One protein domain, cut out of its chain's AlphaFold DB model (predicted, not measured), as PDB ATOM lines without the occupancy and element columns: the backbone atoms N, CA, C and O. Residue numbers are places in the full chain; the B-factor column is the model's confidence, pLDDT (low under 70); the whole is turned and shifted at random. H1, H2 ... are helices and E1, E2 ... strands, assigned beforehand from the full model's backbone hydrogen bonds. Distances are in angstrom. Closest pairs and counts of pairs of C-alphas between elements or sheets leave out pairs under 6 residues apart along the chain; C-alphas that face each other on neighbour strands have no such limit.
ATOM      1  N   GLN A   6     137.605 224.478 219.980       95.06
ATOM      2  CA  GLN A   6     136.523 224.457 218.996       95.06
ATOM      3  C   GLN A   6     136.336 225.864 218.428       95.06
ATOM      4  O   GLN A   6     136.023 226.788 219.180       95.06
ATOM      5  N   LEU A   7     136.511 226.005 217.117       93.94
ATOM      6  CA  LEU A   7     136.320 227.254 216.392       93.94
ATOM      7  C   LEU A   7     134.822 227.560 216.212       93.94
ATOM      8  O   LEU A   7     133.996 226.640 216.194       93.94
ATOM      9  N   PRO A   8     134.437 228.831 216.008       93.38
ATOM     10  CA  PRO A   8     133.054 229.213 215.707       93.38
ATOM     11  C   PRO A   8     132.470 228.564 214.443       93.38
ATOM     12  O   PRO A   8     131.250 228.444 214.336       93.38
ATOM     13  N   THR A   9     133.323 228.101 213.524       89.69
ATOM     14  CA  THR A   9     132.958 227.313 212.332       89.69
ATOM     15  C   THR A   9     132.493 225.887 212.666       89.69
ATOM     16  O   THR A   9     131.891 225.225 211.825       89.69
ATOM     17  N   GLY A  10     132.718 225.417 213.899       91.12
ATOM     18  CA  GLY A  10     132.394 224.064 214.370       91.12
ATOM     19  C   GLY A  10     133.572 223.087 214.317       91.12
ATOM     20  O   GLY A  10     133.487 221.988 214.868       91.12
ATOM     21  N   GLU A  11     134.677 223.492 213.699       92.94
ATOM     22  CA  GLU A  11     135.916 222.720 213.613       92.94
ATOM     23  C   GLU A  11     136.627 222.670 214.967       92.94
ATOM     24  O   GLU A  11     136.420 223.524 215.826       92.94
ATOM     25  N   THR A  12     137.450 221.648 215.194       93.88
ATOM     26  CA  THR A  12     138.254 221.520 216.417       93.88
ATOM     27  C   THR A  12     139.717 221.428 216.035       93.88
ATOM     28  O   THR A  12     140.065 220.542 215.262       93.88
ATOM     29  N   VAL A  13     140.531 222.323 216.590       93.38
ATOM     30  CA  VAL A  13     141.959 222.450 216.293       93.38
ATOM     31  C   VAL A  13     142.816 222.124 217.511       93.38
ATOM     32  O   VAL A  13     142.469 222.477 218.643       93.38
ATOM     33  N   GLY A  14     143.931 221.436 217.285       92.12
ATOM     34  CA  GLY A  14     145.023 221.284 218.247       92.12
ATOM     35  C   GLY A  14     145.998 222.465 218.231       92.12
ATOM     36  O   GLY A  14     145.822 223.433 217.497       92.12
ATOM     37  N   THR A  15     147.064 222.378 219.028       91.62
ATOM     38  CA  THR A  15     148.088 223.440 219.116       91.62
ATOM     39  C   THR A  15     148.988 223.549 217.885       91.62
ATOM     40  O   THR A  15     149.646 224.565 217.689       91.62
ATOM     41  N   ASP A  16     149.047 222.487 217.082       87.38
ATOM     42  CA  ASP A  16     149.848 222.419 215.854       87.38
ATOM     43  C   ASP A  16     149.034 222.809 214.607       87.38
ATOM     44  O   ASP A  16     149.595 223.198 213.586       87.38
ATOM     45  N   GLU A  17     147.699 222.752 214.693       91.00
ATOM     46  CA  GLU A  17     146.814 223.054 213.568       91.00
ATOM     47  C   GLU A  17     146.709 224.569 213.346       91.00
ATOM     48  O   GLU A  17     146.427 225.343 214.264       91.00
ATOM     49  N   VAL A  18     146.938 224.979 212.096       94.19
ATOM     50  CA  VAL A  18     146.864 226.374 211.654       94.19
ATOM     51  C   VAL A  18     145.479 226.660 211.086       94.19
ATOM     52  O   VAL A  18     144.931 225.876 210.310       94.19
ATOM     53  N   PHE A  19     144.921 227.808 211.449       94.62
ATOM     54  CA  PHE A  19     143.628 228.274 210.963       94.62
ATOM     55  C   PHE A  19     143.656 229.781 210.707       94.62
ATOM     56  O   PHE A  19     144.485 230.505 211.254       94.62
ATOM     57  N   GLU A  20     142.751 230.269 209.867       95.25
ATOM     58  CA  GLU A  20     142.616 231.688 209.566       95.25
ATOM     59  C   GLU A  20     141.692 232.381 210.566       95.25
ATOM     60  O   GLU A  20     140.512 232.035 210.708       95.25
ATOM     61  N   PHE A  21     142.223 233.424 211.191       94.50
ATOM     62  CA  PHE A  21     141.494 234.342 212.049       94.50
ATOM     63  C   PHE A  21     141.796 235.777 211.610       94.50
ATOM     64  O   PHE A  21     142.955 236.156 211.464       94.50
ATOM     65  N   ASN A  22     140.748 236.564 211.363       91.75
ATOM     66  CA  ASN A  22     140.828 237.948 210.884       91.75
ATOM     67  C   ASN A  22     141.794 238.139 209.695       91.75
ATOM     68  O   ASN A  22     142.622 239.047 209.695       91.75
ATOM     69  N   GLY A  23     141.696 237.263 208.687       91.62
ATOM     70  CA  GLY A  23     142.483 237.357 207.455       91.62
ATOM     71  C   GLY A  23     143.948 236.917 207.565       91.62
ATOM     72  O   GLY A  23     144.697 237.111 206.609       91.62
ATOM     73  N   TYR A  24     144.370 236.336 208.693       93.19
ATOM     74  CA  TYR A  24     145.753 235.903 208.915       93.19
ATOM     75  C   TYR A  24     145.837 234.484 209.513       93.19
ATOM     76  O   TYR A  24     144.908 234.073 210.215       93.19
ATOM     77  N   PRO A  25     146.909 233.708 209.255       94.44
ATOM     78  CA  PRO A  25     147.125 232.405 209.885       94.44
ATOM     79  C   PRO A  25     147.520 232.503 211.368       94.44
ATOM     80  O   PRO A  25     148.480 233.182 211.738       94.44
ATOM     81  N   TYR A  26     146.820 231.745 212.213       94.88
ATOM     82  CA  TYR A  26     147.060 231.620 213.651       94.88
ATOM     83  C   TYR A  26     147.165 230.153 214.088       94.88
ATOM     84  O   TYR A  26     146.626 229.250 213.445       94.88
ATOM     85  N   ARG A  27     147.821 229.930 215.232       94.62
ATOM     86  CA  ARG A  27     147.819 228.671 215.990       94.62
ATOM     87  C   ARG A  27     147.148 228.860 217.346       94.62
ATOM     88  O   ARG A  27     147.212 229.930 217.954       94.62
ATOM     89  N   PHE A  28     146.532 227.791 217.840       94.44
ATOM     90  CA  PHE A  28     145.968 227.747 219.184       94.44
ATOM     91  C   PHE A  28     147.065 227.522 220.232       94.44
ATOM     92  O   PHE A  28     147.848 226.576 220.135       94.44
ATOM     93  N   ARG A  29     147.081 228.348 221.282       93.31
ATOM     94  CA  ARG A  29     148.006 228.213 222.407       93.31
ATOM     95  C   ARG A  29     147.242 228.166 223.734       93.31
ATOM     96  O   ARG A  29     146.732 229.195 224.164       93.31
ATOM     97  N   PRO A  30     147.173 227.020 224.435       92.69
ATOM     98  CA  PRO A  30     146.625 226.988 225.786       92.69
ATOM     99  C   PRO A  30     147.508 227.818 226.725       92.69
ATOM    100  O   PRO A  30     148.738 227.767 226.635       92.69
ATOM    101  N   LEU A  31     146.881 228.561 227.635       91.25
ATOM    102  CA  LEU A  31     147.576 229.351 228.646       91.25
ATOM    103  C   LEU A  31     147.332 228.762 230.035       91.25
ATOM    104  O   LEU A  31     146.251 228.266 230.335       91.25
ATOM    105  N   ASP A  32     148.347 228.848 230.892       87.69
ATOM    106  CA  ASP A  32     148.221 228.603 232.331       87.69
ATOM    107  C   ASP A  32     148.110 229.967 233.032       87.69
ATOM    108  O   ASP A  32     149.038 230.431 233.694       87.69
ATOM    109  N   HIS A  33     147.012 230.684 232.768       89.88
ATOM    110  CA  HIS A  33     146.758 232.032 233.284       89.88
ATOM    111  C   HIS A  33     145.420 232.087 234.029       89.88
ATOM    112  O   HIS A  33     144.478 231.376 233.693       89.88
ATOM    113  N   ALA A  34     145.324 232.936 235.058       87.56
ATOM    114  CA  ALA A  34     144.126 233.022 235.898       87.56
ATOM    115  C   ALA A  34     142.928 233.670 235.180       87.56
ATOM    116  O   ALA A  34     141.786 233.326 235.467       87.56
ATOM    117  N   GLU A  35     143.205 234.605 234.269       90.00
ATOM    118  CA  GLU A  35     142.197 235.402 233.546       90.00
ATOM    119  C   GLU A  35     141.985 234.940 232.097       90.00
ATOM    120  O   GLU A  35     140.974 235.270 231.496       90.00
ATOM    121  N   TYR A  36     142.920 234.173 231.526       93.00
ATOM    122  CA  TYR A  36     142.883 233.795 230.111       93.00
ATOM    123  C   TYR A  36     143.064 232.293 229.962       93.00
ATOM    124  O   TYR A  36     144.075 231.742 230.400       93.00
ATOM    125  N   ALA A  37     142.107 231.628 229.318       92.38
ATOM    126  CA  ALA A  37     142.188 230.190 229.087       92.38
ATOM    127  C   ALA A  37     143.169 229.836 227.959       92.38
ATOM    128  O   ALA A  37     143.800 228.776 227.978       92.38
ATOM    129  N   PHE A  38     143.287 230.697 226.947       94.62
ATOM    130  CA  PHE A  38     144.155 230.465 225.797       94.62
ATOM    131  C   PHE A  38     144.519 231.762 225.081       94.62
ATOM    132  O   PHE A  38     143.983 232.822 225.381       94.62
ATOM    133  N   ALA A  39     145.424 231.664 224.115       95.56
ATOM    134  CA  ALA A  39     145.713 232.710 223.157       95.56
ATOM    135  C   ALA A  39     145.706 232.167 221.729       95.56
ATOM    136  O   ALA A  39     145.908 230.970 221.492       95.56
ATOM    137  N   LEU A  40     145.486 233.070 220.780       94.81
ATOM    138  CA  LEU A  40     145.756 232.840 219.373       94.81
ATOM    139  C   LEU A  40     147.086 233.488 219.014       94.81
ATOM    140  O   LEU A  40     147.256 234.697 219.142       94.81
ATOM    141  N   SER A  41     148.020 232.667 218.552       94.12
ATOM    142  CA  SER A  41     149.369 233.086 218.190       94.12
ATOM    143  C   SER A  41     149.474 233.252 216.674       94.12
ATOM    144  O   SER A  41     149.248 232.263 215.972       94.12
ATOM    145  N   PRO A  42     149.805 234.447 216.147       93.44
ATOM    146  CA  PRO A  42     150.078 234.622 214.721       93.44
ATOM    147  C   PRO A  42     151.157 233.644 214.246       93.44
ATOM    148  O   PRO A  42     152.084 233.342 214.993       93.44
ATOM    149  N   LEU A  43     151.086 233.156 213.009       90.81
ATOM    150  CA  LEU A  43     152.004 232.104 212.568       90.81
ATOM    151  C   LEU A  43     153.484 232.533 212.560       90.81
ATOM    152  O   LEU A  43     154.337 231.762 212.988       90.81
ATOM    153  N   VAL A  44     153.783 233.758 212.112       86.56
ATOM    154  CA  VAL A  44     155.164 234.275 212.006       86.56
ATOM    155  C   VAL A  44     155.596 235.074 213.238       86.56
ATOM    156  O   VAL A  44     156.754 235.008 213.641       86.56
ATOM    157  N   TRP A  45     154.675 235.820 213.855       84.75
ATOM    158  CA  TRP A  45     154.976 236.697 215.000       84.75
ATOM    159  C   TRP A  45     154.493 236.169 216.354       84.75
ATOM    160  O   TRP A  45     154.653 236.844 217.371       84.75
ATOM    161  N   GLY A  46     153.869 234.996 216.377       80.62
ATOM    162  CA  GLY A  46     153.334 234.395 217.589       80.62
ATOM    163  C   GLY A  46     154.403 233.805 218.498       80.62
ATOM    164  O   GLY A  46     155.554 233.594 218.118       80.62
ATOM    165  N   GLY A  47     154.005 233.539 219.739       71.69
ATOM    166  CA  GLY A  47     154.892 233.057 220.792       71.69
ATOM    167  C   GLY A  47     155.349 234.141 221.775       71.69
ATOM    168  O   GLY A  47     156.054 233.806 222.732       71.69
ATOM    169  N   GLY A  48     154.935 235.397 221.576       76.12
ATOM    170  CA  GLY A  48     155.322 236.568 222.374       76.12
ATOM    171  C   GLY A  48     154.198 237.607 222.486       76.12
ATOM    172  O   GLY A  48     153.033 237.244 222.579       76.12
ATOM    173  N   ASP A  49     154.535 238.899 222.465       80.31
ATOM    174  CA  ASP A  49     153.589 240.009 222.702       80.31
ATOM    175  C   ASP A  49     152.457 240.153 221.667       80.31
ATOM    176  O   ASP A  49     151.485 240.859 221.918       80.31
ATOM    177  N   MET A  50     152.573 239.504 220.505       87.38
ATOM    178  CA  MET A  50     151.548 239.533 219.451       87.38
ATOM    179  C   MET A  50     150.481 238.441 219.622       87.38
ATOM    180  O   MET A  50     149.553 238.364 218.818       87.38
ATOM    181  N   ASP A  51     150.617 237.584 220.639       91.62
ATOM    182  CA  ASP A  51     149.606 236.592 220.987       91.62
ATOM    183  C   ASP A  51     148.333 237.308 221.468       91.62
ATOM    184  O   ASP A  51     148.385 238.179 222.335       91.62
ATOM    185  N   VAL A  52     147.178 236.928 220.920       92.31
ATOM    186  CA  VAL A  52     145.879 237.501 221.292       92.31
ATOM    187  C   VAL A  52     145.252 236.624 222.374       92.31
ATOM    188  O   VAL A  52     144.832 235.509 222.054       92.31
ATOM    189  N   PRO A  53     145.206 237.060 223.645       94.50
ATOM    190  CA  PRO A  53     144.632 236.267 224.722       94.50
ATOM    191  C   PRO A  53     143.103 236.279 224.665       94.50
ATOM    192  O   PRO A  53     142.498 237.271 224.261       94.50
ATOM    193  N   PHE A  54     142.502 235.178 225.108       94.44
ATOM    194  CA  PHE A  54     141.063 235.015 225.231       94.44
ATOM    195  C   PHE A  54     140.694 234.473 226.612       94.44
ATOM    196  O   PHE A  54     141.304 233.505 227.088       94.44
ATOM    197  N   GLU A  55     139.685 235.076 227.245       94.31
ATOM    198  CA  GLU A  55     139.122 234.574 228.510       94.31
ATOM    199  C   GLU A  55     138.559 233.168 228.284       94.31
ATOM    200  O   GLU A  55     138.931 232.212 228.970       94.31
ATOM    201  N   ASP A  56     137.736 233.018 227.241       92.94
ATOM    202  CA  ASP A  56     137.135 231.750 226.861       92.94
ATOM    203  C   ASP A  56     136.637 231.714 225.398       92.94
ATOM    204  O   ASP A  56     136.881 232.593 224.569       92.94
ATOM    205  N   ARG A  57     135.952 230.620 225.046       92.56
ATOM    206  CA  ARG A  57     135.432 230.367 223.693       92.56
ATOM    207  C   ARG A  57     134.271 231.283 223.296       92.56
ATOM    208  O   ARG A  57     134.040 231.455 222.100       92.56
ATOM    209  N   ALA A  58     133.508 231.806 224.253       93.50
ATOM    210  CA  ALA A  58     132.460 232.781 223.983       93.50
ATOM    211  C   ALA A  58     133.087 234.095 223.510       93.50
ATOM    212  O   ALA A  58     132.677 234.599 222.468       93.50
ATOM    213  N   GLU A  59     134.154 234.550 224.168       94.00
ATOM    214  CA  GLU A  59     134.878 235.754 223.751       94.00
ATOM    215  C   GLU A  59     135.483 235.600 222.345       94.00
ATOM    216  O   GLU A  59     135.337 236.481 221.495       94.00
ATOM    217  N   LEU A  60     136.074 234.438 222.036       93.88
ATOM    218  CA  LEU A  60     136.544 234.138 220.676       93.88
ATOM    219  C   LEU A  60     135.422 234.253 219.637       93.88
ATOM    220  O   LEU A  60     135.637 234.751 218.534       93.88
ATOM    221  N   ARG A  61     134.220 233.782 219.973       93.06
ATOM    222  CA  ARG A  61     133.060 233.847 219.082       93.06
ATOM    223  C   ARG A  61     132.593 235.283 218.861       93.06
ATOM    224  O   ARG A  61     132.163 235.599 217.755       93.06
ATOM    225  N   GLU A  62     132.665 236.132 219.880       92.94
ATOM    226  CA  GLU A  62     132.327 237.555 219.773       92.94
ATOM    227  C   GLU A  62     133.329 238.319 218.903       92.94
ATOM    228  O   GLU A  62     132.935 239.185 218.124       92.94
ATOM    229  N   GLN A  63     134.609 237.954 218.984       92.31
ATOM    230  CA  GLN A  63     135.684 238.552 218.190       92.31
ATOM    231  C   GLN A  63     135.882 237.891 216.814       92.31
ATOM    232  O   GLN A  63     136.781 238.282 216.065       92.31
ATOM    233  N   TRP A  64     135.060 236.899 216.457       93.19
ATOM    234  CA  TRP A  64     135.157 236.198 215.179       93.19
ATOM    235  C   TRP A  64     134.685 237.095 214.032       93.19
ATOM    236  O   TRP A  64     133.495 237.169 213.712       93.19
ATOM    237  N   GLY A  65     135.632 237.808 213.423       87.94
ATOM    238  CA  GLY A  65     135.359 238.732 212.331       87.94
ATOM    239  C   GLY A  65     134.931 238.029 211.035       87.94
ATOM    240  O   GLY A  65     135.192 236.839 210.851       87.94
ATOM    241  N   PRO A  66     134.320 238.765 210.088       89.44
ATOM    242  CA  PRO A  66     133.882 238.225 208.795       89.44
ATOM    243  C   PRO A  66     135.037 237.735 207.905       89.44
ATOM    244  O   PRO A  66     134.806 236.977 206.968       89.44
ATOM    245  N   GLU A  67     136.268 238.158 208.197       87.25
ATOM    246  CA  GLU A  67     137.494 237.713 207.522       87.25
ATOM    247  C   GLU A  67     138.067 236.417 208.127       87.25
ATOM    248  O   GLU A  67     139.073 235.902 207.654       87.25
ATOM    249  N   SER A  68     137.449 235.870 209.178       91.56
ATOM    250  CA  SER A  68     137.872 234.607 209.789       91.56
ATOM    251  C   SER A  68     137.193 233.428 209.096       91.56
ATOM    252  O   SER A  68     135.961 233.333 209.106       91.56
ATOM    253  N   ARG A  69     137.973 232.498 208.531       89.00
ATOM    254  CA  ARG A  69     137.425 231.307 207.852       89.00
ATOM    255  C   ARG A  69     137.697 229.982 208.553       89.00
ATOM    256  O   ARG A  69     137.058 229.003 208.192       89.00
ATOM    257  N   GLY A  70     138.547 229.946 209.580       92.50
ATOM    258  CA  GLY A  70     138.854 228.705 210.290       92.50
ATOM    259  C   GLY A  70     139.900 227.863 209.563       92.50
ATOM    260  O   GLY A  70     140.851 228.417 209.008       92.50
ATOM    261  N   VAL A  71     139.797 226.535 209.632       92.25
ATOM    262  CA  VAL A  71     140.830 225.666 209.045       92.25
ATOM    263  C   VAL A  71     140.726 225.716 207.523       92.25
ATOM    264  O   VAL A  71     139.639 225.673 206.951       92.25
ATOM    265  N   ARG A  72     141.879 225.803 206.861       92.06
ATOM    266  CA  ARG A  72     142.001 225.758 205.403       92.06
ATOM    267  C   ARG A  72     142.832 224.548 204.993       92.06
ATOM    268  O   ARG A  72     143.744 224.136 205.711       92.06
TER     269      ARG A  72
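AT A GLANCE: This is residues 6 to 72 of the 124 residues of an uncharacterized protein of Halobaculum sp. WSA2 (UniProt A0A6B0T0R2). Little of this domain is regular structure: a strongly twisted sheet of four strands is grazed by one short helix, H1, and loops make up much of the rest. The sheet is an antiparallel meander, each strand the neighbour of the one before, in the order E1 E2 E3 E4. Of 67 printed residues, 25 are in named elements, mixed helix and strand, H1 coming last; the whole is compact, radius of gyration of the C-alphas 10.9 A, spanning 29 by 26 by 19 A.

IN THESE COORDINATES: Find C-alpha 18 at (146.864, 226.374, 211.654), where E1, residues 18 to 21, begins its 9.6 A. E2 is residues 24 to 30, 19.1 A; E3 38 to 42, 13.2 A; E4 52 to 54, 6.7 A. H1, residues 57 to 62, runs 8.8 A to C-alpha 62 at (132.327, 237.555, 219.773).

HOW THE PARTS SIT: Look for three hairpins: E1 and E2 (N 26 and O 19, 2.8 A), E2 and E3 (N 27 and O 41, 2.8 A), E3 and E4 (N 40 and O 52, 2.8 A), each pair within hydrogen-bond range. E1 and E4 are apart. H1 only grazes the sheet with residues 57 to 60; its closest C-alphas to E4 are Leu 60 and Phe 54, 6.5 A. In H1 every O i to N i+4 pair is within range. Residues 70 to 71 pair antiparallel with 19 to 20 of E1.

THE WHOLE: C-alphas 34 and 72 are farthest apart, 31.4 A. The printed part has no cut, no link is long, and no printed residue is under 70 in pLDDT.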